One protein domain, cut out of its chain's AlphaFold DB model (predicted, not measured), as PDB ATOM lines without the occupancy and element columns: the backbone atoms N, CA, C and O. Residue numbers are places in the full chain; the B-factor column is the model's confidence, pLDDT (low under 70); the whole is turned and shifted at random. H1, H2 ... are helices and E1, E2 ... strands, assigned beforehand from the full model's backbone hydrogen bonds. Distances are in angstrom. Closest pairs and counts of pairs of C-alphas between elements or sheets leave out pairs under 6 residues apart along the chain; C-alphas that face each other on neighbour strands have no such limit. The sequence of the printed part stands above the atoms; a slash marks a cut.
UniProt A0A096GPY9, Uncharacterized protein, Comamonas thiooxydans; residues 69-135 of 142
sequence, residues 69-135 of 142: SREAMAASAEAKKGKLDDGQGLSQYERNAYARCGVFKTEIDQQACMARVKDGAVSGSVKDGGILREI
ATOM      1  N   SER A  69     -11.321 -32.274   3.929       85.88
ATOM      2  CA  SER A  69     -12.748 -32.453   3.622       85.88
ATOM      3  C   SER A  69     -13.171 -33.920   3.698       85.88
ATOM      4  O   SER A  69     -14.269 -34.223   4.164       85.88
ATOM      5  N   ARG A  70     -12.302 -34.844   3.270       87.12
ATOM      6  CA  ARG A  70     -12.567 -36.286   3.361       87.12
ATOM      7  C   ARG A  70     -12.563 -36.766   4.808       87.12
ATOM      8  O   ARG A  70     -13.432 -37.553   5.170       87.12
ATOM      9  N   GLU A  71     -11.635 -36.283   5.626       87.19
ATOM     10  CA  GLU A  71     -11.567 -36.584   7.057       87.19
ATOM     11  C   GLU A  71     -12.762 -36.002   7.812       87.19
ATOM     12  O   GLU A  71     -13.398 -36.719   8.579       87.19
ATOM     13  N   ALA A  72     -13.160 -34.761   7.522       87.19
ATOM     14  CA  ALA A  72     -14.352 -34.150   8.105       87.19
ATOM     15  C   ALA A  72     -15.635 -34.920   7.742       87.19
ATOM     16  O   ALA A  72     -16.490 -35.158   8.597       87.19
ATOM     17  N   MET A  73     -15.765 -35.367   6.487       89.38
ATOM     18  CA  MET A  73     -16.883 -36.214   6.063       89.38
ATOM     19  C   MET A  73     -16.858 -37.588   6.740       89.38
ATOM     20  O   MET A  73     -17.909 -38.072   7.157       89.38
ATOM     21  N   ALA A  74     -15.682 -38.208   6.875       90.31
ATOM     22  CA  ALA A  74     -15.530 -39.482   7.572       90.31
ATOM     23  C   ALA A  74     -15.899 -39.349   9.057       90.31
ATOM     24  O   ALA A  74     -16.705 -40.132   9.552       90.31
ATOM     25  N   ALA A  75     -15.403 -38.311   9.735       88.56
ATOM     26  CA  ALA A  75     -15.748 -38.007  11.119       88.56
ATOM     27  C   ALA A  75     -17.258 -37.777  11.279       88.56
ATOM     28  O   ALA A  75     -17.878 -38.373  12.153       88.56
ATOM     29  N   SER A  76     -17.884 -36.996  10.390       88.56
ATOM     30  CA  SER A  76     -19.340 -36.786  10.399       88.56
ATOM     31  C   SER A  76     -20.127 -38.084  10.169       88.56
ATOM     32  O   SER A  76     -21.145 -38.321  10.820       88.56
ATOM     33  N   ALA A  77     -19.665 -38.950   9.265       92.81
ATOM     34  CA  ALA A  77     -20.308 -40.233   9.001       92.81
ATOM     35  C   ALA A  77     -20.205 -41.186  10.201       92.81
ATOM     36  O   ALA A  77     -21.189 -41.847  10.530       92.81
ATOM     37  N   GLU A  78     -19.055 -41.244  10.874       91.56
ATOM     38  CA  GLU A  78     -18.890 -42.030  12.102       91.56
ATOM     39  C   GLU A  78     -19.651 -41.411  13.288       91.56
ATOM     40  O   GLU A  78     -20.222 -42.150  14.090       91.56
ATOM     41  N   ALA A  79     -19.788 -40.079  13.342       89.31
ATOM     42  CA  ALA A  79     -20.636 -39.385  14.319       89.31
ATOM     43  C   ALA A  79     -22.090 -39.843  14.207       89.31
ATOM     44  O   ALA A  79     -22.709 -40.220  15.199       89.31
ATOM     45  N   LYS A  80     -22.620 -39.882  12.977       90.25
ATOM     46  CA  LYS A  80     -23.984 -40.357  12.695       90.25
ATOM     47  C   LYS A  80     -24.188 -41.827  13.060       90.25
ATOM     48  O   LYS A  80     -25.310 -42.226  13.348       90.25
ATOM     49  N   LYS A  81     -23.120 -42.630  13.050       91.88
ATOM     50  CA  LYS A  81     -23.139 -44.033  13.489       91.88
ATOM     51  C   LYS A  81     -22.957 -44.187  15.004       91.88
ATOM     52  O   LYS A  81     -22.954 -45.320  15.474       91.88
ATOM     53  N   GLY A  82     -22.772 -43.092  15.747       87.06
ATOM     54  CA  GLY A  82     -22.494 -43.117  17.185       87.06
ATOM     55  C   GLY A  82     -21.116 -43.684  17.537       87.06
ATOM     56  O   GLY A  82     -20.921 -44.142  18.652       87.06
ATOM     57  N   LYS A  83     -20.170 -43.696  16.591       85.94
ATOM     58  CA  LYS A  83     -18.851 -44.340  16.736       85.94
ATOM     59  C   LYS A  83     -17.715 -43.382  17.103       85.94
ATOM     60  O   LYS A  83     -16.565 -43.803  17.147       85.94
ATOM     61  N   LEU A  84     -18.019 -42.098  17.302       84.88
ATOM     62  CA  LEU A  84     -17.032 -41.124  17.786       84.88
ATOM     63  C   LEU A  84     -16.847 -41.165  19.301       84.88
ATOM     64  O   LEU A  84     -15.821 -40.705  19.786       84.88
ATOM     65  N   ASP A  85     -17.837 -41.683  20.024       82.19
ATOM     66  CA  ASP A  85     -17.702 -41.950  21.447       82.19
ATOM     67  C   ASP A  85     -16.926 -43.260  21.627       82.19
ATOM     68  O   ASP A  85     -17.252 -44.281  21.017       82.19
ATOM     69  N   ASP A  86     -15.882 -43.229  22.447       81.62
ATOM     70  CA  ASP A  86     -15.101 -44.407  22.831       81.62
ATOM     71  C   ASP A  86     -15.750 -45.172  24.003       81.62
ATOM     72  O   ASP A  86     -15.174 -46.124  24.538       81.62
ATOM     73  N   GLY A  87     -16.963 -44.763  24.398       82.12
ATOM     74  CA  GLY A  87     -17.733 -45.340  25.495       82.12
ATOM     75  C   GLY A  87     -17.223 -44.906  26.869       82.12
ATOM     76  O   GLY A  87     -17.713 -45.399  27.890       82.12
ATOM     77  N   GLN A  88     -16.244 -43.998  26.926       82.31
ATOM     78  CA  GLN A  88     -15.831 -43.372  28.171       82.31
ATOM     79  C   GLN A  88     -16.836 -42.270  28.510       82.31
ATOM     80  O   GLN A  88     -16.990 -41.288  27.794       82.31
ATOM     81  N   GLY A  89     -17.529 -42.404  29.641       81.19
ATOM     82  CA  GLY A  89     -18.415 -41.333  30.102       81.19
ATOM     83  C   GLY A  89     -17.643 -40.028  30.342       81.19
ATOM     84  O   GLY A  89     -16.459 -40.065  30.673       81.19
ATOM     85  N   LEU A  90     -18.321 -38.874  30.269       78.69
ATOM     86  CA  LEU A  90     -17.728 -37.541  30.512       78.69
ATOM     87  C   LEU A  90     -16.857 -37.491  31.782       78.69
ATOM     88  O   LEU A  90     -15.773 -36.913  31.778       78.69
ATOM     89  N   SER A  91     -17.268 -38.215  32.826       83.88
ATOM     90  CA  SER A  91     -16.513 -38.321  34.079       83.88
ATOM     91  C   SER A  91     -15.106 -38.927  33.934       83.88
ATOM     92  O   SER A  91     -14.223 -38.610  34.725       83.88
ATOM     93  N   GLN A  92     -14.870 -39.812  32.961       89.25
ATOM     94  CA  GLN A  92     -13.549 -40.395  32.694       89.25
ATOM     95  C   GLN A  92     -12.616 -39.386  32.034       89.25
ATOM     96  O   GLN A  92     -11.450 -39.284  32.416       89.25
ATOM     97  N   TYR A  93     -13.129 -38.602  31.086       87.88
ATOM     98  CA  TYR A  93     -12.369 -37.526  30.458       87.88
ATOM     99  C   TYR A  93     -11.951 -36.465  31.474       87.88
ATOM    100  O   TYR A  93     -10.793 -36.047  31.481       87.88
ATOM    101  N   GLU A  94     -12.855 -36.094  32.381       89.44
ATOM    102  CA  GLU A  94     -12.558 -35.174  33.482       89.44
ATOM    103  C   GLU A  94     -11.488 -35.743  34.419       89.44
ATOM    104  O   GLU A  94     -10.495 -35.071  34.703       89.44
ATOM    105  N   ARG A  95     -11.620 -37.009  34.843       93.06
ATOM    106  CA  ARG A  95     -10.601 -37.678  35.671       93.06
ATOM    107  C   ARG A  95      -9.232 -37.689  34.999       93.06
ATOM    108  O   ARG A  95      -8.239 -37.349  35.638       93.06
ATOM    109  N   ASN A  96      -9.177 -38.030  33.716       93.75
ATOM    110  CA  ASN A  96      -7.935 -38.033  32.949       93.75
ATOM    111  C   ASN A  96      -7.344 -36.623  32.823       93.75
ATOM    112  O   ASN A  96      -6.127 -36.461  32.901       93.75
ATOM    113  N   ALA A  97      -8.181 -35.594  32.662       92.81
ATOM    114  CA  ALA A  97      -7.728 -34.210  32.609       92.81
ATOM    115  C   ALA A  97      -7.046 -33.781  33.919       92.81
ATOM    116  O   ALA A  97      -5.957 -33.211  33.862       92.81
ATOM    117  N   TYR A  98      -7.616 -34.124  35.080       95.31
ATOM    118  CA  TYR A  98      -6.991 -33.843  36.379       95.31
ATOM    119  C   TYR A  98      -5.754 -34.705  36.649       95.31
ATOM    120  O   TYR A  98      -4.762 -34.195  37.163       95.31
ATOM    121  N   ALA A  99      -5.761 -35.981  36.247       96.56
ATOM    122  CA  ALA A  99      -4.608 -36.869  36.413       96.56
ATOM    123  C   ALA A  99      -3.345 -36.322  35.723       96.56
ATOM    124  O   ALA A  99      -2.238 -36.464  36.240       96.56
ATOM    125  N   ARG A 100      -3.504 -35.620  34.592       95.56
ATOM    126  CA  ARG A 100      -2.395 -34.958  33.881       95.56
ATOM    127  C   ARG A 100      -1.713 -33.857  34.700       95.56
ATOM    128  O   ARG A 100      -0.554 -33.562  34.427       95.56
ATOM    129  N   CYS A 101      -2.383 -33.271  35.694       96.88
ATOM    130  CA  CYS A 101      -1.776 -32.277  36.583       96.88
ATOM    131  C   CYS A 101      -0.808 -32.896  37.609       96.88
ATOM    132  O   CYS A 101      -0.013 -32.173  38.200       96.88
ATOM    133  N   GLY A 102      -0.793 -34.224  37.780       96.19
ATOM    134  CA  GLY A 102       0.131 -34.907  38.695       96.19
ATOM    135  C   GLY A 102       1.615 -34.825  38.303       96.19
ATOM    136  O   GLY A 102       2.472 -35.238  39.075       96.19
ATOM    137  N   VAL A 103       1.936 -34.298  37.116       97.50
ATOM    138  CA  VAL A 103       3.322 -34.074  36.670       97.50
ATOM    139  C   VAL A 103       4.008 -32.917  37.411       97.50
ATOM    140  O   VAL A 103       5.237 -32.877  37.490       97.50
ATOM    141  N   PHE A 104       3.228 -31.971  37.941       96.38
ATOM    142  CA  PHE A 104       3.748 -30.806  38.648       96.38
ATOM    143  C   PHE A 104       4.205 -31.192  40.057       96.38
ATOM    144  O   PHE A 104       3.499 -31.892  40.778       96.38
ATOM    145  N   LYS A 105       5.415 -30.754  40.423       95.38
ATOM    146  CA  LYS A 105       6.076 -31.124  41.687       95.38
ATOM    147  C   LYS A 105       5.824 -30.132  42.818       95.38
ATOM    148  O   LYS A 105       6.028 -30.484  43.973       95.38
ATOM    149  N   THR A 106       5.462 -28.898  42.485       93.56
ATOM    150  CA  THR A 106       5.094 -27.882  43.468       93.56
ATOM    151  C   THR A 106       3.577 -27.893  43.629       93.56
ATOM    152  O   THR A 106       2.840 -28.116  42.665       93.56
ATOM    153  N   GLU A 107       3.110 -27.652  44.852       91.88
ATOM    154  CA  GLU A 107       1.676 -27.545  45.151       91.88
ATOM    155  C   GLU A 107       1.014 -26.445  44.319       91.88
ATOM    156  O   GLU A 107      -0.074 -26.620  43.781       91.88
ATOM    157  N   ILE A 108       1.721 -25.333  44.158       92.06
ATOM    158  CA  ILE A 108       1.271 -24.163  43.420       92.06
ATOM    159  C   ILE A 108       1.009 -24.496  41.948       92.06
ATOM    160  O   ILE A 108      -0.089 -24.258  41.444       92.06
ATOM    161  N   ASP A 109       1.980 -25.099  41.257       93.44
ATOM    162  CA  ASP A 109       1.840 -25.421  39.832       93.44
ATOM    163  C   ASP A 109       0.761 -26.488  39.611       93.44
ATOM    164  O   ASP A 109       0.015 -26.456  38.624       93.44
ATOM    165  N   GLN A 110       0.647 -27.438  40.545       95.50
ATOM    166  CA  GLN A 110      -0.396 -28.453  40.504       95.50
ATOM    167  C   GLN A 110      -1.787 -27.822  40.647       95.50
ATOM    168  O   GLN A 110      -2.670 -28.103  39.829       95.50
ATOM    169  N   GLN A 111      -1.977 -26.937  41.628       94.06
ATOM    170  CA  GLN A 111      -3.237 -26.222  41.844       94.06
ATOM    171  C   GLN A 111      -3.581 -25.312  40.660       94.06
ATOM    172  O   GLN A 111      -4.719 -25.334  40.188       94.06
ATOM    173  N   ALA A 112      -2.600 -24.593  40.107       94.56
ATOM    174  CA  ALA A 112      -2.778 -23.781  38.907       94.56
ATOM    175  C   ALA A 112      -3.222 -24.632  37.703       94.56
ATOM    176  O   ALA A 112      -4.153 -24.272  36.978       94.56
ATOM    177  N   CYS A 113      -2.624 -25.811  37.502       95.62
ATOM    178  CA  CYS A 113      -3.066 -26.735  36.459       95.62
ATOM    179  C   CYS A 113      -4.518 -27.179  36.656       95.62
ATOM    180  O   CYS A 113      -5.299 -27.139  35.703       95.62
ATOM    181  N   MET A 114      -4.889 -27.583  37.875       95.38
ATOM    182  CA  MET A 114      -6.251 -28.027  38.179       95.38
ATOM    183  C   MET A 114      -7.267 -26.902  37.965       95.38
ATOM    184  O   MET A 114      -8.300 -27.127  37.333       95.38
ATOM    185  N   ALA A 115      -6.950 -25.685  38.410       94.69
ATOM    186  CA  ALA A 115      -7.781 -24.506  38.190       94.69
ATOM    187  C   ALA A 115      -7.949 -24.199  36.692       94.69
ATOM    188  O   ALA A 115      -9.058 -23.928  36.240       94.69
ATOM    189  N   ARG A 116      -6.894 -24.351  35.882       95.06
ATOM    190  CA  ARG A 116      -6.969 -24.182  34.421       95.06
ATOM    191  C   ARG A 116      -7.836 -25.245  33.748       95.06
ATOM    192  O   ARG A 116      -8.519 -24.946  32.773       95.06
ATOM    193  N   VAL A 117      -7.790 -26.488  34.231       93.69
ATOM    194  CA  VAL A 117      -8.638 -27.580  33.725       93.69
ATOM    195  C   VAL A 117     -10.110 -27.314  34.040       93.69
ATOM    196  O   VAL A 117     -10.955 -27.526  33.173       93.69
ATOM    197  N   LYS A 118     -10.397 -26.838  35.254       92.50
ATOM    198  CA  LYS A 118     -11.756 -26.623  35.752       92.50
ATOM    199  C   LYS A 118     -12.399 -25.343  35.210       92.50
ATOM    200  O   LYS A 118     -13.474 -25.399  34.624       92.50
ATOM    201  N   ASP A 119     -11.718 -24.216  35.392       91.88
ATOM    202  CA  ASP A 119     -12.282 -22.868  35.258       91.88
ATOM    203  C   ASP A 119     -11.521 -22.011  34.220       91.88
ATOM    204  O   ASP A 119     -11.826 -20.836  34.030       91.88
ATOM    205  N   GLY A 120     -10.531 -22.584  33.523       90.38
ATOM    206  CA  GLY A 120      -9.718 -21.862  32.546       90.38
ATOM    207  C   GLY A 120     -10.524 -21.340  31.361       90.38
ATOM    208  O   GLY A 120     -11.229 -22.101  30.683       90.38
ATOM    209  N   ALA A 121     -10.366 -20.046  31.081       88.88
ATOM    210  CA  ALA A 121     -11.002 -19.395  29.948       88.88
ATOM    211  C   ALA A 121     -10.422 -19.941  28.641       88.88
ATOM    212  O   ALA A 121      -9.214 -20.158  28.523       88.88
ATOM    213  N   VAL A 122     -11.286 -20.170  27.649       90.44
ATOM    214  CA  VAL A 122     -10.841 -20.553  26.309       90.44
ATOM    215  C   VAL A 122     -10.275 -19.317  25.623       90.44
ATOM    216  O   VAL A 122     -11.034 -18.429  25.239       90.44
ATOM    217  N   SER A 123      -8.954 -19.261  25.469       85.88
ATOM    218  CA  SER A 123      -8.276 -18.136  24.818       85.88
ATOM    219  C   SER A 123      -8.125 -18.317  23.309       85.88
ATOM    220  O   SER A 123      -7.876 -17.354  22.588       85.88
ATOM    221  N   GLY A 124      -8.342 -19.532  22.794       87.19
ATOM    222  CA  GLY A 124      -8.365 -19.769  21.356       87.19
ATOM    223  C   GLY A 124      -8.363 -21.236  20.954       87.19
ATOM    224  O   GLY A 124      -8.574 -22.141  21.764       87.19
ATOM    225  N   SER A 125      -8.106 -21.454  19.667       87.56
ATOM    226  CA  SER A 125      -7.937 -22.771  19.062       87.56
ATOM    227  C   SER A 125      -6.644 -22.802  18.251       87.56
ATOM    228  O   SER A 125      -6.269 -21.799  17.641       87.56
ATOM    229  N   VAL A 126      -5.944 -23.933  18.248       89.38
ATOM    230  CA  VAL A 126      -4.750 -24.131  17.416       89.38
ATOM    231  C   VAL A 126      -5.140 -24.569  16.006       89.38
ATOM    232  O   VAL A 126      -6.234 -25.081  15.779       89.38
ATOM    233  N   LYS A 127      -4.215 -24.404  15.053       78.31
ATOM    234  CA  LYS A 127      -4.409 -24.741  13.630       78.31
ATOM    235  C   LYS A 127      -4.944 -26.165  13.404       78.31
ATOM    236  O   LYS A 127      -5.732 -26.368  12.488       78.31
ATOM    237  N   ASP A 128      -4.574 -27.100  14.276       80.00
ATOM    238  CA  ASP A 128      -4.967 -28.513  14.207       80.00
ATOM    239  C   ASP A 128      -6.197 -28.860  15.081       80.00
ATOM    240  O   ASP A 128      -6.491 -30.031  15.306       80.00
ATOM    241  N   GLY A 129      -6.934 -27.860  15.586       81.31
ATOM    242  CA  GLY A 129      -8.237 -28.050  16.244       81.31
ATOM    243  C   GLY A 129      -8.217 -28.280  17.761       81.31
ATOM    244  O   GLY A 129      -9.229 -28.677  18.333       81.31
ATOM    245  N   GLY A 130      -7.092 -28.037  18.434       86.06
ATOM    246  CA  GLY A 130      -7.000 -28.094  19.899       86.06
ATOM    247  C   GLY A 130      -7.443 -26.794  20.577       86.06
ATOM    248  O   GLY A 130      -7.186 -25.711  20.066       86.06
ATOM    249  N   ILE A 131      -8.064 -26.891  21.753       89.25
ATOM    250  CA  ILE A 131      -8.514 -25.731  22.540       89.25
ATOM    251  C   ILE A 131      -7.391 -25.259  23.470       89.25
ATOM    252  O   ILE A 131      -6.842 -26.055  24.237       89.25
ATOM    253  N   LEU A 132      -7.098 -23.959  23.446       90.88
ATOM    254  CA  LEU A 132      -6.205 -23.310  24.401       90.88
ATOM    255  C   LEU A 132      -7.006 -22.781  25.588       90.88
ATOM    256  O   LEU A 132      -8.042 -22.139  25.415       90.88
ATOM    257  N   ARG A 133      -6.522 -23.085  26.793       92.69
ATOM    258  CA  ARG A 133      -7.088 -22.623  28.062       92.69
ATOM    259  C   ARG A 133      -6.017 -21.955  28.893       92.69
ATOM    260  O   ARG A 133      -4.928 -22.520  29.019       92.69
ATOM    261  N   GLU A 134      -6.367 -20.843  29.521       91.56
ATOM    262  CA  GLU A 134      -5.459 -20.078  30.372       91.56
ATOM    263  C   GLU A 134      -6.131 -19.598  31.658       91.56
ATOM    264  O   GLU A 134      -7.349 -19.420  31.723       91.56
ATOM    265  N   ILE A 135      -5.298 -19.419  32.681       93.06
ATOM    266  CA  ILE A 135      -5.590 -18.681  33.908       93.06
ATOM    267  C   ILE A 135      -4.325 -17.912  34.291       93.06
ATOM    268  O   ILE A 135      -3.218 -18.354  33.974       93.06
TER     269      ILE A 135
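This is residues 69 to 135 of the 142 residues of an uncharacterized protein of Comamonas thiooxydans (UniProt A0A096GPY9). A two-strand antiparallel hairpin, E1 and E2, sits beside a helical hairpin, H2 and H3, with E2 near H3 residues 112 to 119; H1 is set off from both at the far end of the long axis. The 67 printed residues run H1 H2 H3 E1 E2, mostly helix, loose with a radius of gyration of the C-alphas of 15.6 A, spanning 44 by 27 by 18 A.

Find E1, residues 121 to 125, from C-alpha 121 at (-11.002, -19.395, 29.948); E2 is residues 131 to 134. H3, residues 107 to 119, runs 17.7 A; H2, residues 90 to 103, 22.2 A. H1, residues 69 to 80, begins at (-12.748, -32.453, 3.622) and runs 16.5 A.

Between E1 and E2, look for N 123 and O 132, 3.0 A apart, within hydrogen-bond range. The closest C-alphas of H3 and E2, Arg 116 and Glu 134, are 6.0 A apart. H2 touches H3 with residues 97 to 103 alone, opposite ways at a shallow tilt of 24 degrees, closest at C-alphas Cys 101 and Gln 110, 5.6 A. Every O i to N i+4 pair is within range in H1 and H3, 7 of 10 in H2. H1 is apart from H2, H3, E1 and E2.

The farthest C-alphas, Arg 70 and Glu 107, are 45.0 A apart. The printed part has no cut and no long link; no printed residue is under 70 in pLDDT.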